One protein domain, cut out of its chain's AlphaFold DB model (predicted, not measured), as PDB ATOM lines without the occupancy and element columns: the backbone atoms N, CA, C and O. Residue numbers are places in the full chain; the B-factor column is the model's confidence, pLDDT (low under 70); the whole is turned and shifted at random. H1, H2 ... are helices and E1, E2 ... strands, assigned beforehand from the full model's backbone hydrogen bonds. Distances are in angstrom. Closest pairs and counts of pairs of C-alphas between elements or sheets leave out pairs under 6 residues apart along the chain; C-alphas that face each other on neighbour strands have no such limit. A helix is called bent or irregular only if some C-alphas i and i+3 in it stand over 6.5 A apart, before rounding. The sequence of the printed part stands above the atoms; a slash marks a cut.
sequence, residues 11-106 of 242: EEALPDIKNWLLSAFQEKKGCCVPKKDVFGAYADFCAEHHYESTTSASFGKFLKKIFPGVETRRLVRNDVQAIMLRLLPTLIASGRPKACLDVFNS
ATOM      1  N   GLU A  11      -8.363  71.655 -27.893       86.31
ATOM      2  CA  GLU A  11      -7.198  71.058 -28.561       86.31
ATOM      3  C   GLU A  11      -7.606  70.035 -29.627       86.31
ATOM      4  O   GLU A  11      -7.051  70.034 -30.725       86.31
ATOM      5  N   GLU A  12      -8.608  69.209 -29.325       87.25
ATOM      6  CA  GLU A  12      -9.128  68.187 -30.238       87.25
ATOM      7  C   GLU A  12      -9.900  68.786 -31.415       87.25
ATOM      8  O   GLU A  12      -9.926  68.210 -32.501       87.25
ATOM      9  N   ALA A  13     -10.505  69.959 -31.223       88.06
ATOM     10  CA  ALA A  13     -11.237  70.666 -32.268       88.06
ATOM     11  C   ALA A  13     -10.321  71.405 -33.266       88.06
ATOM     12  O   ALA A  13     -10.755  71.725 -34.376       88.06
ATOM     13  N   LEU A  14      -9.059  71.696 -32.911       89.75
ATOM     14  CA  LEU A  14      -8.132  72.466 -33.759       89.75
ATOM     15  C   LEU A  14      -7.972  71.943 -35.199       89.75
ATOM     16  O   LEU A  14      -8.007  72.778 -36.107       89.75
ATOM     17  N   PRO A  15      -7.771  70.634 -35.461       91.12
ATOM     18  CA  PRO A  15      -7.639  70.139 -36.832       91.12
ATOM     19  C   PRO A  15      -8.911  70.359 -37.661       91.12
ATOM     20  O   PRO A  15      -8.819  70.797 -38.809       91.12
ATOM     21  N   ASP A  16     -10.088  70.148 -37.070       91.38
ATOM     22  CA  ASP A  16     -11.376  70.338 -37.743       91.38
ATOM     23  C   ASP A  16     -11.604  71.818 -38.078       91.38
ATOM     24  O   ASP A  16     -11.929  72.168 -39.215       91.38
ATOM     25  N   ILE A  17     -11.340  72.706 -37.111       90.94
ATOM     26  CA  ILE A  17     -11.435  74.159 -37.299       90.94
ATOM     27  C   ILE A  17     -10.436  74.629 -38.362       90.94
ATOM     28  O   ILE A  17     -10.763  75.496 -39.171       90.94
ATOM     29  N   LYS A  18      -9.218  74.075 -38.387       92.12
ATOM     30  CA  LYS A  18      -8.207  74.410 -39.398       92.12
ATOM     31  C   LYS A  18      -8.690  74.050 -40.800       92.12
ATOM     32  O   LYS A  18      -8.585  74.881 -41.701       92.12
ATOM     33  N   ASN A  19      -9.218  72.843 -40.983       91.25
ATOM     34  CA  ASN A  19      -9.738  72.397 -42.273       91.25
ATOM     35  C   ASN A  19     -10.918  73.265 -42.722       91.25
ATOM     36  O   ASN A  19     -10.950  73.715 -43.868       91.25
ATOM     37  N   TRP A  20     -11.831  73.583 -41.799       90.81
ATOM     38  CA  TRP A  20     -12.915  74.524 -42.060       90.81
ATOM     39  C   TRP A  20     -12.380  75.896 -42.493       90.81
ATOM     40  O   TRP A  20     -12.737  76.363 -43.571       90.81
ATOM     41  N   LEU A  21     -11.456  76.498 -41.736       90.56
ATOM     42  CA  LEU A  21     -10.859  77.799 -42.061       90.56
ATOM     43  C   LEU A  21     -10.210  77.825 -43.449       90.56
ATOM     44  O   LEU A  21     -10.412  78.788 -44.180       90.56
ATOM     45  N   LEU A  22      -9.471  76.779 -43.828       89.94
ATOM     46  CA  LEU A  22      -8.822  76.680 -45.142       89.94
ATOM     47  C   LEU A  22      -9.826  76.510 -46.293       89.94
ATOM     48  O   LEU A  22      -9.566  76.957 -47.406       89.94
ATOM     49  N   SER A  23     -10.974  75.878 -46.034       87.31
ATOM     50  CA  SER A  23     -12.061  75.746 -47.018       87.31
ATOM     51  C   SER A  23     -12.948  76.995 -47.123       87.31
ATOM     52  O   SER A  23     -13.583  77.229 -48.152       87.31
ATOM     53  N   ALA A  24     -12.989  77.784 -46.049       84.31
ATOM     54  CA  ALA A  24     -13.828  78.960 -45.865       84.31
ATOM     55  C   ALA A  24     -13.145  80.260 -46.303       84.31
ATOM     56  O   ALA A  24     -13.790  81.154 -46.850       84.31
ATOM     57  N   PHE A  25     -11.843  80.374 -46.050       88.12
ATOM     58  CA  PHE A  25     -11.067  81.590 -46.237       88.12
ATOM     59  C   PHE A  25      -9.811  81.317 -47.056       88.12
ATOM     60  O   PHE A  25      -9.157  80.286 -46.920       88.12
ATOM     61  N   GLN A  26      -9.439  82.300 -47.866       87.75
ATOM     62  CA  GLN A  26      -8.215  82.297 -48.649       87.75
ATOM     63  C   GLN A  26      -7.435  83.589 -48.406       87.75
ATOM     64  O   GLN A  26      -8.020  84.671 -48.347       87.75
ATOM     65  N   GLU A  27      -6.110  83.504 -48.305       86.69
ATOM     66  CA  GLU A  27      -5.256  84.694 -48.267       86.69
ATOM     67  C   GLU A  27      -5.339  85.441 -49.603       86.69
ATOM     68  O   GLU A  27      -5.058  84.884 -50.667       86.69
ATOM     69  N   LYS A  28      -5.740  86.717 -49.567       82.81
ATOM     70  CA  LYS A  28      -5.757  87.570 -50.760       82.81
ATOM     71  C   LYS A  28      -5.445  89.012 -50.392       82.81
ATOM     72  O   LYS A  28      -6.161  89.639 -49.616       82.81
ATOM     73  N   LYS A  29      -4.412  89.565 -51.029       79.12
ATOM     74  CA  LYS A  29      -4.057  90.982 -50.899       79.12
ATOM     75  C   LYS A  29      -5.181  91.863 -51.457       79.12
ATOM     76  O   LYS A  29      -5.734  91.571 -52.516       79.12
ATOM     77  N   GLY A  30      -5.510  92.937 -50.742       78.94
ATOM     78  CA  GLY A  30      -6.520  93.920 -51.158       78.94
ATOM     79  C   GLY A  30      -7.962  93.616 -50.733       78.94
ATOM     80  O   GLY A  30      -8.809  94.494 -50.845       78.94
ATOM     81  N   CYS A  31      -8.245  92.428 -50.190       80.88
ATOM     82  CA  CYS A  31      -9.501  92.144 -49.493       80.88
ATOM     83  C   CYS A  31      -9.225  92.143 -47.993       80.88
ATOM     84  O   CYS A  31      -8.230  91.562 -47.568       80.88
ATOM     85  N   CYS A  32     -10.077  92.773 -47.185       81.75
ATOM     86  CA  CYS A  32      -9.980  92.631 -45.737       81.75
ATOM     87  C   CYS A  32     -11.341  92.340 -45.112       81.75
ATOM     88  O   CYS A  32     -12.366  92.854 -45.552       81.75
ATOM     89  N   VAL A  33     -11.322  91.498 -44.083       84.88
ATOM     90  CA  VAL A  33     -12.492  91.095 -43.308       84.88
ATOM     91  C   VAL A  33     -12.247  91.488 -41.853       84.88
ATOM     92  O   VAL A  33     -11.151  91.247 -41.328       84.88
ATOM     93  N   PRO A  34     -13.220  92.109 -41.169       86.94
ATOM     94  CA  PRO A  34     -13.104  92.394 -39.748       86.94
ATOM     95  C   PRO A  34     -12.834  91.124 -38.938       86.94
ATOM     96  O   PRO A  34     -13.517  90.113 -39.071       86.94
ATOM     97  N   LYS A  35     -11.862  91.184 -38.024       88.31
ATOM     98  CA  LYS A  35     -11.512  90.068 -37.134       88.31
ATOM     99  C   LYS A  35     -12.718  89.582 -36.323       88.31
ATOM    100  O   LYS A  35     -12.812  88.394 -36.030       88.31
ATOM    101  N   LYS A  36     -13.609  90.503 -35.938       87.69
ATOM    102  CA  LYS A  36     -14.838  90.187 -35.200       87.69
ATOM    103  C   LYS A  36     -15.750  89.258 -36.002       87.69
ATOM    104  O   LYS A  36     -16.261  88.310 -35.426       87.69
ATOM    105  N   ASP A  37     -15.866  89.473 -37.306       86.12
ATOM    106  CA  ASP A  37     -16.756  88.696 -38.172       86.12
ATOM    107  C   ASP A  37     -16.192  87.295 -38.409       86.12
ATOM    108  O   ASP A  37     -16.911  86.306 -38.307       86.12
ATOM    109  N   VAL A  38     -14.873  87.197 -38.625       89.06
ATOM    110  CA  VAL A  38     -14.180  85.900 -38.708       89.06
ATOM    111  C   VAL A  38     -14.341  85.120 -37.399       89.06
ATOM    112  O   VAL A  38     -14.599  83.920 -37.416       89.06
ATOM    113  N   PHE A  39     -14.220  85.802 -36.256       90.88
ATOM    114  CA  PHE A  39     -14.435  85.188 -34.947       90.88
ATOM    115  C   PHE A  39     -15.899  84.777 -34.722       90.88
ATOM    116  O   PHE A  39     -16.136  83.733 -34.128       90.88
ATOM    117  N   GLY A  40     -16.864  85.557 -35.215       90.19
ATOM    118  CA  GLY A  40     -18.286  85.213 -35.175       90.19
ATOM    119  C   GLY A  40     -18.579  83.927 -35.944       90.19
ATOM    120  O   GLY A  40     -19.115  82.987 -35.372       90.19
ATOM    121  N   ALA A  41     -18.103  83.832 -37.189       88.00
ATOM    122  CA  ALA A  41     -18.248  82.616 -37.991       88.00
ATOM    123  C   ALA A  41     -17.586  81.390 -37.330       88.00
ATOM    124  O   ALA A  41     -18.116  80.284 -37.387       88.00
ATOM    125  N   TYR A  42     -16.439  81.588 -36.673       91.19
ATOM    126  CA  TYR A  42     -15.782  80.551 -35.877       91.19
ATOM    127  C   TYR A  42     -16.625  80.116 -34.668       91.19
ATOM    128  O   TYR A  42     -16.743  78.921 -34.408       91.19
ATOM    129  N   ALA A  43     -17.217  81.061 -33.933       89.81
ATOM    130  CA  ALA A  43     -18.063  80.758 -32.782       89.81
ATOM    131  C   ALA A  43     -19.316  79.969 -33.193       89.81
ATOM    132  O   ALA A  43     -19.662  78.998 -32.522       89.81
ATOM    133  N   ASP A  44     -19.930  80.329 -34.322       89.19
ATOM    134  CA  ASP A  44     -21.067  79.604 -34.894       89.19
ATOM    135  C   ASP A  44     -20.678  78.168 -35.275       89.19
ATOM    136  O   ASP A  44     -21.380  77.217 -34.930       89.19
ATOM    137  N   PHE A  45     -19.517  77.991 -35.918       89.00
ATOM    138  CA  PHE A  45     -18.983  76.668 -36.251       89.00
ATOM    139  C   PHE A  45     -18.724  75.824 -34.993       89.00
ATOM    140  O   PHE A  45     -19.087  74.650 -34.940       89.00
ATOM    141  N   CYS A  46     -18.146  76.419 -33.945       89.38
ATOM    142  CA  CYS A  46     -17.966  75.736 -32.666       89.38
ATOM    143  C   CYS A  46     -19.301  75.349 -32.021       89.38
ATOM    144  O   CYS A  46     -19.407  74.250 -31.484       89.38
ATOM    145  N   ALA A  47     -20.320  76.206 -32.089       88.12
ATOM    146  CA  ALA A  47     -21.638  75.906 -31.542       88.12
ATOM    147  C   ALA A  47     -22.323  74.743 -32.282       88.12
ATOM    148  O   ALA A  47     -22.900  73.873 -31.633       88.12
ATOM    149  N   GLU A  48     -22.215  74.695 -33.614       88.50
ATOM    150  CA  GLU A  48     -22.801  73.635 -34.446       88.50
ATOM    151  C   GLU A  48     -22.153  72.266 -34.196       88.50
ATOM    152  O   GLU A  48     -22.838  71.248 -34.142       88.50
ATOM    153  N   HIS A  49     -20.833  72.240 -34.009       87.06
ATOM    154  CA  HIS A  49     -20.077  71.011 -33.771       87.06
ATOM    155  C   HIS A  49     -19.899  70.672 -32.279       87.06
ATOM    156  O   HIS A  49     -19.233  69.692 -31.944       87.06
ATOM    157  N   HIS A  50     -20.502  71.459 -31.379       88.81
ATOM    158  CA  HIS A  50     -20.379  71.330 -29.922       88.81
ATOM    159  C   HIS A  50     -18.929  71.371 -29.410       88.81
ATOM    160  O   HIS A  50     -18.543  70.638 -28.493       88.81
ATOM    161  N   TYR A  51     -18.117  72.239 -30.009       90.69
ATOM    162  CA  TYR A  51     -16.735  72.492 -29.617       90.69
ATOM    163  C   TYR A  51     -16.651  73.619 -28.598       90.69
ATOM    164  O   TYR A  51     -17.408  74.590 -28.644       90.69
ATOM    165  N   GLU A  52     -15.677  73.518 -27.701       89.12
ATOM    166  CA  GLU A  52     -15.356  74.607 -26.787       89.12
ATOM    167  C   GLU A  52     -14.763  75.796 -27.568       89.12
ATOM    168  O   GLU A  52     -13.682  75.715 -28.161       89.12
ATOM    169  N   SER A  53     -15.482  76.923 -27.591       86.88
ATOM    170  CA  SER A  53     -15.023  78.138 -28.268       86.88
ATOM    171  C   SER A  53     -13.881  78.801 -27.499       86.88
ATOM    172  O   SER A  53     -13.973  79.021 -26.291       86.88
ATOM    173  N   THR A  54     -12.828  79.209 -28.203       89.69
ATOM    174  CA  THR A  54     -11.708  79.944 -27.597       89.69
ATOM    175  C   THR A  54     -11.949  81.456 -27.554       89.69
ATOM    176  O   THR A  54     -12.823  81.997 -28.225       89.69
ATOM    177  N   THR A  55     -11.143  82.182 -26.773       92.12
ATOM    178  CA  THR A  55     -11.208  83.650 -26.731       92.12
ATOM    179  C   THR A  55     -10.713  84.275 -28.041       92.12
ATOM    180  O   THR A  55      -9.816  83.751 -28.705       92.12
ATOM    181  N   SER A  56     -11.215  85.468 -28.385       89.06
ATOM    182  CA  SER A  56     -10.803  86.199 -29.602       89.06
ATOM    183  C   SER A  56      -9.288  86.483 -29.678       89.06
ATOM    184  O   SER A  56      -8.700  86.596 -30.763       89.06
ATOM    185  N   ALA A  57      -8.622  86.597 -28.525       89.38
ATOM    186  CA  ALA A  57      -7.173  86.762 -28.452       89.38
ATOM    187  C   ALA A  57      -6.437  85.481 -28.878       89.38
ATOM    188  O   ALA A  57      -5.558  85.540 -29.742       89.38
ATOM    189  N   SER A  58      -6.827  84.332 -28.321       91.12
ATOM    190  CA  SER A  58      -6.260  83.021 -28.657       91.12
ATOM    191  C   SER A  58      -6.562  82.626 -30.098       91.12
ATOM    192  O   SER A  58      -5.655  82.200 -30.815       91.12
ATOM    193  N   PHE A  59      -7.789  82.878 -30.560       91.62
ATOM    194  CA  PHE A  59      -8.191  82.659 -31.946       91.62
ATOM    195  C   PHE A  59      -7.294  83.418 -32.930       91.62
ATOM    196  O   PHE A  59      -6.827  82.846 -33.906       91.62
ATOM    197  N   GLY A  60      -6.965  84.685 -32.653       90.88
ATOM    198  CA  GLY A  60      -6.071  85.461 -33.521       90.88
ATOM    199  C   GLY A  60      -4.665  84.859 -33.646       90.88
ATOM    200  O   GLY A  60      -4.074  84.902 -34.724       90.88
ATOM    201  N   LYS A  61      -4.137  84.266 -32.564       91.19
ATOM    202  CA  LYS A  61      -2.850  83.549 -32.595       91.19
ATOM    203  C   LYS A  61      -2.953  82.275 -33.430       91.19
ATOM    204  O   LYS A  61      -2.059  81.995 -34.218       91.19
ATOM    205  N   PHE A  62      -4.035  81.523 -33.263       91.62
ATOM    206  CA  PHE A  62      -4.298  80.312 -34.034       91.62
ATOM    207  C   PHE A  62      -4.472  80.609 -35.529       91.62
ATOM    208  O   PHE A  62      -3.833  79.970 -36.359       91.62
ATOM    209  N   LEU A  63      -5.234  81.647 -35.872       91.50
ATOM    210  CA  LEU A  63      -5.458  82.069 -37.250       91.50
ATOM    211  C   LEU A  63      -4.149  82.467 -37.945       91.50
ATOM    212  O   LEU A  63      -3.914  82.043 -39.068       91.50
ATOM    213  N   LYS A  64      -3.251  83.189 -37.256       90.94
ATOM    214  CA  LYS A  64      -1.904  83.505 -37.770       90.94
ATOM    215  C   LYS A  64      -1.020  82.276 -37.995       90.94
ATOM    216  O   LYS A  64      -0.127  82.332 -38.830       90.94
ATOM    217  N   LYS A  65      -1.234  81.180 -37.257       92.19
ATOM    218  CA  LYS A  65      -0.514  79.916 -37.497       92.19
ATOM    219  C   LYS A  65      -1.000  79.213 -38.765       92.19
ATOM    220  O   LYS A  65      -0.214  78.526 -39.404       92.19
ATOM    221  N   ILE A  66      -2.284  79.352 -39.095       92.06
ATOM    222  CA  ILE A  66      -2.873  78.769 -40.310       92.06
ATOM    223  C   ILE A  66      -2.539  79.628 -41.528       92.06
ATOM    224  O   ILE A  66      -2.196  79.088 -42.574       92.06
ATOM    225  N   PHE A  67      -2.615  80.946 -41.360       91.44
ATOM    226  CA  PHE A  67      -2.418  81.938 -42.405       91.44
ATOM    227  C   PHE A  67      -1.230  82.853 -42.066       91.44
ATOM    228  O   PHE A  67      -1.424  83.965 -41.556       91.44
ATOM    229  N   PRO A  68       0.016  82.388 -42.267       88.81
ATOM    230  CA  PRO A  68       1.207  83.163 -41.927       88.81
ATOM    231  C   PRO A  68       1.389  84.391 -42.827       88.81
ATOM    232  O   PRO A  68       2.020  85.357 -42.403       88.81
ATOM    233  N   GLY A  69       0.820  84.385 -44.040       86.25
ATOM    234  CA  GLY A  69       0.872  85.512 -44.973       86.25
ATOM    235  C   GLY A  69      -0.153  86.604 -44.669       86.25
ATOM    236  O   GLY A  69      -0.186  87.632 -45.348       86.25
ATOM    237  N   VAL A  70      -1.004  86.402 -43.657       86.19
ATOM    238  CA  VAL A  70      -2.106  87.312 -43.372       86.19
ATOM    239  C   VAL A  70      -1.637  88.553 -42.619       86.19
ATOM    240  O   VAL A  70      -1.199  88.524 -41.465       86.19
ATOM    241  N   GLU A  71      -1.788  89.698 -43.269       84.94
ATOM    242  CA  GLU A  71      -1.550  90.983 -42.633       84.94
ATOM    243  C   GLU A  71      -2.772  91.406 -41.804       84.94
ATOM    244  O   GLU A  71      -3.932  91.228 -42.192       84.94
ATOM    245  N   THR A  72      -2.509  91.976 -40.625       85.38
ATOM    246  CA  THR A  72      -3.536  92.567 -39.757       85.38
ATOM    247  C   THR A  72      -3.432  94.082 -39.834       85.38
ATOM    248  O   THR A  72      -2.378  94.641 -39.537       85.38
ATOM    249  N   ARG A  73      -4.527  94.762 -40.172       83.19
ATOM    250  CA  ARG A  73      -4.586  96.226 -40.231       83.19
ATOM    251  C   ARG A  73      -5.609  96.747 -39.232       83.19
ATOM    252  O   ARG A  73      -6.712  96.216 -39.137       83.19
ATOM    253  N   ARG A  74      -5.268  97.798 -38.483       84.00
ATOM    254  CA  ARG A  74      -6.266  98.529 -37.688       84.00
ATOM    255  C   ARG A  74      -7.042  99.466 -38.606       84.00
ATOM    256  O   ARG A  74      -6.444 100.270 -39.319       84.00
ATOM    257  N   LEU A  75      -8.365  99.354 -38.603       79.06
ATOM    258  CA  LEU A  75      -9.252 100.264 -39.311       79.06
ATOM    259  C   LEU A  75      -9.482 101.504 -38.443       79.06
ATOM    260  O   LEU A  75     -10.087 101.416 -37.377       79.06
ATOM    261  N   VAL A  76      -9.019 102.662 -38.921       74.31
ATOM    262  CA  VAL A  76      -9.032 103.941 -38.183       74.31
ATOM    263  C   VAL A  76     -10.451 104.394 -37.820       74.31
ATOM    264  O   VAL A  76     -10.659 104.986 -36.771       74.31
ATOM    265  N   ARG A  77     -11.445 104.084 -38.662       72.19
ATOM    266  CA  ARG A  77     -12.814 104.598 -38.510       72.19
ATOM    267  C   ARG A  77     -13.549 104.049 -37.282       72.19
ATOM    268  O   ARG A  77     -14.369 104.765 -36.730       72.19
ATOM    269  N   ASN A  78     -13.245 102.818 -36.856       70.50
ATOM    270  CA  ASN A  78     -13.990 102.116 -35.798       70.50
ATOM    271  C   ASN A  78     -13.081 101.405 -34.769       70.50
ATOM    272  O   ASN A  78     -13.572 100.600 -33.982       70.50
ATOM    273  N   ASP A  79     -11.760 101.622 -34.825       72.44
ATOM    274  CA  ASP A  79     -10.735 100.865 -34.075       72.44
ATOM    275  C   ASP A  79     -10.908  99.331 -34.177       72.44
ATOM    276  O   ASP A  79     -10.645  98.549 -33.261       72.44
ATOM    277  N   VAL A  80     -11.400  98.874 -35.333       77.62
ATOM    278  CA  VAL A  80     -11.629  97.453 -35.608       77.62
ATOM    279  C   VAL A  80     -10.384  96.874 -36.261       77.62
ATOM    280  O   VAL A  80      -9.870  97.404 -37.243       77.62
ATOM    281  N   GLN A  81      -9.894  95.753 -35.738       83.00
ATOM    282  CA  GLN A  81      -8.848  94.982 -36.405       83.00
ATOM    283  C   GLN A  81      -9.450  94.252 -37.607       83.00
ATOM    284  O   GLN A  81     -10.407  93.497 -37.446       83.00
ATOM    285  N   ALA A  82      -8.880  94.456 -38.788       83.56
ATOM    286  CA  ALA A  82      -9.199  93.729 -40.008       83.56
ATOM    287  C   ALA A  82      -8.036  92.827 -40.420       83.56
ATOM    288  O   ALA A  82      -6.871  93.101 -40.119       83.56
ATOM    289  N   ILE A  83      -8.373  91.742 -41.101       83.88
ATOM    290  CA  ILE A  83      -7.455  90.691 -41.526       83.88
ATOM    291  C   ILE A  83      -7.587  90.537 -43.040       83.88
ATOM    292  O   ILE A  83      -8.705  90.530 -43.553       83.88
ATOM    293  N   MET A  84      -6.467  90.440 -43.761       84.06
ATOM    294  CA  MET A  84      -6.464  90.362 -45.228       84.06
ATOM    295  C   MET A  84      -6.821  88.966 -45.771       84.06
ATOM    296  O   MET A  84      -5.991  88.269 -46.353       84.06
ATOM    297  N   LEU A  85      -8.065  88.547 -45.547       81.94
ATOM    298  CA  LEU A  85      -8.629  87.301 -46.065       81.94
ATOM    299  C   LEU A  85      -9.739  87.594 -47.072       81.94
ATOM    300  O   LEU A  85     -10.434  88.607 -46.998       81.94
ATOM    301  N   ARG A  86      -9.928  86.665 -48.001       81.94
ATOM    302  CA  ARG A  86     -11.099  86.571 -48.866       81.94
ATOM    303  C   ARG A  86     -11.955  85.403 -48.396       81.94
ATOM    304  O   ARG A  86     -11.437  84.307 -48.206       81.94
ATOM    305  N   LEU A  87     -13.257  85.629 -48.264       79.88
ATOM    306  CA  LEU A  87     -14.225  84.560 -48.032       79.88
ATOM    307  C   LEU A  87     -14.475  83.796 -49.342       79.88
ATOM    308  O   LEU A  87     -14.688  84.409 -50.394       79.88
ATOM    309  N   LEU A  88     -14.414  82.467 -49.292       77.00
ATOM    310  CA  LEU A  88     -14.648  81.604 -50.446       77.00
ATOM    311  C   LEU A  88     -16.159  81.369 -50.660       77.00
ATOM    312  O   LEU A  88     -16.891  81.141 -49.692       77.00
ATOM    313  N   PRO A  89     -16.651  81.370 -51.918       63.41
ATOM    314  CA  PRO A  89     -18.073  81.174 -52.226       63.41
ATOM    315  C   PRO A  89     -18.635  79.804 -51.831       63.41
ATOM    316  O   PRO A  89     -19.847  79.640 -51.734       63.41
ATOM    317  N   THR A  90     -17.770  78.817 -51.597       56.22
ATOM    318  CA  THR A  90     -18.134  77.457 -51.179       56.22
ATOM    319  C   THR A  90     -18.945  77.428 -49.883       56.22
ATOM    320  O   THR A  90     -19.788  76.551 -49.719       56.22
ATOM    321  N   LEU A  91     -18.766  78.410 -48.994       53.44
ATOM    322  CA  LEU A  91     -19.613  78.574 -47.808       53.44
ATOM    323  C   LEU A  91     -20.967  79.240 -48.092       53.44
ATOM    324  O   LEU A  91     -21.929  78.988 -47.375       53.44
ATOM    325  N   ILE A  92     -21.067  80.057 -49.143       51.16
ATOM    326  CA  ILE A  92     -22.302  80.778 -49.493       51.16
ATOM    327  C   ILE A  92     -23.379  79.787 -49.962       51.16
ATOM    328  O   ILE A  92     -24.558  79.957 -49.663       51.16
ATOM    329  N   ALA A  93     -22.973  78.713 -50.648       43.47
ATOM    330  CA  ALA A  93     -23.878  77.683 -51.156       43.47
ATOM    331  C   ALA A  93     -24.406  76.723 -50.072       43.47
ATOM    332  O   ALA A  93     -25.455  76.113 -50.264       43.47
ATOM    333  N   SER A  94     -23.717  76.586 -48.932       49.09
ATOM    334  CA  SER A  94     -24.091  75.632 -47.873       49.09
ATOM    335  C   SER A  94     -25.051  76.203 -46.822       49.09
ATOM    336  O   SER A  94     -25.374  75.517 -45.853       49.09
ATOM    337  N   GLY A  95     -25.530  77.441 -46.994       47.97
ATOM    338  CA  GLY A  95     -26.471  78.072 -46.062       47.97
ATOM    339  C   GLY A  95     -25.857  78.480 -44.714       47.97
ATOM    340  O   GLY A  95     -26.600  78.759 -43.773       47.97
ATOM    341  N   ARG A  96     -24.522  78.536 -44.606       52.88
ATOM    342  CA  ARG A  96     -23.781  78.895 -43.382       52.88
ATOM    343  C   ARG A  96     -23.180  80.313 -43.482       52.88
ATOM    344  O   ARG A  96     -22.840  80.764 -44.569       52.88
ATOM    345  N   PRO A  97     -22.974  80.998 -42.346       50.69
ATOM    346  CA  PRO A  97     -23.855  81.998 -41.739       50.69
ATOM    347  C   PRO A  97     -23.926  83.354 -42.480       50.69
ATOM    348  O   PRO A  97     -22.925  83.905 -42.940       50.69
ATOM    349  N   LYS A  98     -25.131  83.946 -42.478       48.72
ATOM    350  CA  LYS A  98     -25.475  85.277 -43.033       48.72
ATOM    351  C   LYS A  98     -24.619  86.430 -42.479       48.72
ATOM    352  O   LYS A  98     -24.369  87.396 -43.191       48.72
ATOM    353  N   ALA A  99     -24.099  86.294 -41.256       45.94
ATOM    354  CA  ALA A  99     -23.338  87.339 -40.570       45.94
ATOM    355  C   ALA A  99     -22.022  87.730 -41.273       45.94
ATOM    356  O   ALA A  99     -21.563  88.860 -41.127       45.94
ATOM    357  N   CYS A 100     -21.415  86.823 -42.048       45.03
ATOM    358  CA  CYS A 100     -20.174  87.122 -42.769       45.03
ATOM    359  C   CYS A 100     -20.426  87.880 -44.088       45.03
ATOM    360  O   CYS A 100     -19.549  88.597 -44.572       45.03
ATOM    361  N   LEU A 101     -21.627  87.743 -44.665       50.06
ATOM    362  CA  LEU A 101     -21.953  88.282 -45.986       50.06
ATOM    363  C   LEU A 101     -22.338  89.769 -45.934       50.06
ATOM    364  O   LEU A 101     -21.907  90.544 -46.789       50.06
ATOM    365  N   ASP A 102     -23.080  90.178 -44.900       45.09
ATOM    366  CA  ASP A 102     -23.633  91.538 -44.792       45.09
ATOM    367  C   ASP A 102     -22.544  92.619 -44.637       45.09
ATOM    368  O   ASP A 102     -22.693  93.752 -45.105       45.09
ATOM    369  N   VAL A 103     -21.393  92.280 -44.045       45.97
ATOM    370  CA  VAL A 103     -20.286  93.236 -43.858       45.97
ATOM    371  C   VAL A 103     -19.360  93.295 -45.076       45.97
ATOM    372  O   VAL A 103     -18.815  94.362 -45.378       45.97
ATOM    373  N   PHE A 104     -19.213  92.184 -45.810       50.09
ATOM    374  CA  PHE A 104     -18.341  92.105 -46.986       50.09
ATOM    375  C   PHE A 104     -18.836  93.005 -48.124       50.09
ATOM    376  O   PHE A 104     -18.031  93.685 -48.760       50.09
ATOM    377  N   ASN A 105     -20.155  93.068 -48.333       46.94
ATOM    378  CA  ASN A 105     -20.743  93.847 -49.425       46.94
ATOM    379  C   ASN A 105     -20.799  95.359 -49.133       46.94
ATOM    380  O   ASN A 105     -20.854  96.171 -50.050       46.94
ATOM    381  N   SER A 106     -20.741  95.746 -47.855       46.84
ATOM    382  CA  SER A 106     -21.001  97.126 -47.424       46.84
ATOM    383  C   SER A 106     -19.747  98.000 -47.288       46.84
ATOM    384  O   SER A 106     -19.863  99.223 -47.261       46.84
TER     385      SER A 106
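This is residues 11 to 106 of the 242 residues of the protein "RFX DNAbinding domain containing protein" of Acanthamoeba castellanii str. Neff (UniProt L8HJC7). A core helix, H2, has H4 packed beside its first part, running opposite ways, while H3 meets that same part at about a right angle and H1 lies near both H2 and H3. The strands make a small strip with a sharp bend: the hairpin E2 and E3 at one end of the domain, then E4, turned away from E3 and paired with E1. The printed part has 96 residues with four named helices and four named strands, in the order H1, E1, H2, H3, E2, E3, E4, H4; E1 with E4 and E2 with E3 are two antiparallel two-stranded sheets, and the class is mixed, helices and strands. It is compact, with a radius of gyration of the C-alphas of 12.7 A, and spans 35 by 28 by 22 A.

H1, residues 11 to 24, begins at C-alpha 11 (-7.198, 71.058, -28.561) and is 20.1 A long; it is irregular, with C-alphas 12 and 15 7.0 A apart. E1 is residues 25 to 27. H2, residues 35 to 48, is 20.1 A long and begins at C-alpha 35 (-11.512, 90.068, -37.134). H3, residues 56 to 66, is 15.3 A long. E2 is residues 72 to 75, E3 residues 80 to 83 and E4 residues 85 to 87. H4, residues 98 to 106, is 13.4 A long and ends at C-alpha 106 (-21.001, 97.126, -47.424).

H1 and H2 are close but not clearly touching, with closest C-alphas Ile 17 and Tyr 42 at 7.9 A. H1 and H3 are also close but not clearly touching, with closest C-alphas Lys 18 and Ile 66 at 6.9 A. E1 is antiparallel to E4, with N 26 and O 86 at 2.9 A, within hydrogen-bond range. H2 touches H3 with residues 35 to 39 alone, about perpendicular at 89 degrees; the closest C-alphas, Phe 39 and Ser 56, are 6.5 A apart. H2 touches H4 with residues 37 to 41 alone, at a shallow tilt of 19 degrees, opposite ways; the closest C-alphas, Asp 37 and Cys 100, are 5.9 A apart. The closest C-alphas of H2 and E3, Lys 35 and Ala 82, are 5.2 A apart. In the hairpin E2 and E3, N 73 and O 82 are 2.9 A apart and N 75 and O 80 2.8 A, within hydrogen-bond range. Residues 33 to 34 pair antiparallel with residues 82 to 83 of E3, which runs on into E4 at 81 degrees. H1 and H4 are apart. In H2 and H3 every O i to N i+4 pair is within hydrogen-bond range; in H1 8 of 10 are, and in H4 1 of 5, beside 3 of 6 O i to N i+3 pairs.

The two C-alphas farthest apart, those of Glu 12 and Arg 77, are 37.5 A apart. The printed part has no cut and no long link. The mean pLDDT of the printed part is 79.6, and residues 89 to 106, which include H4, are under 70.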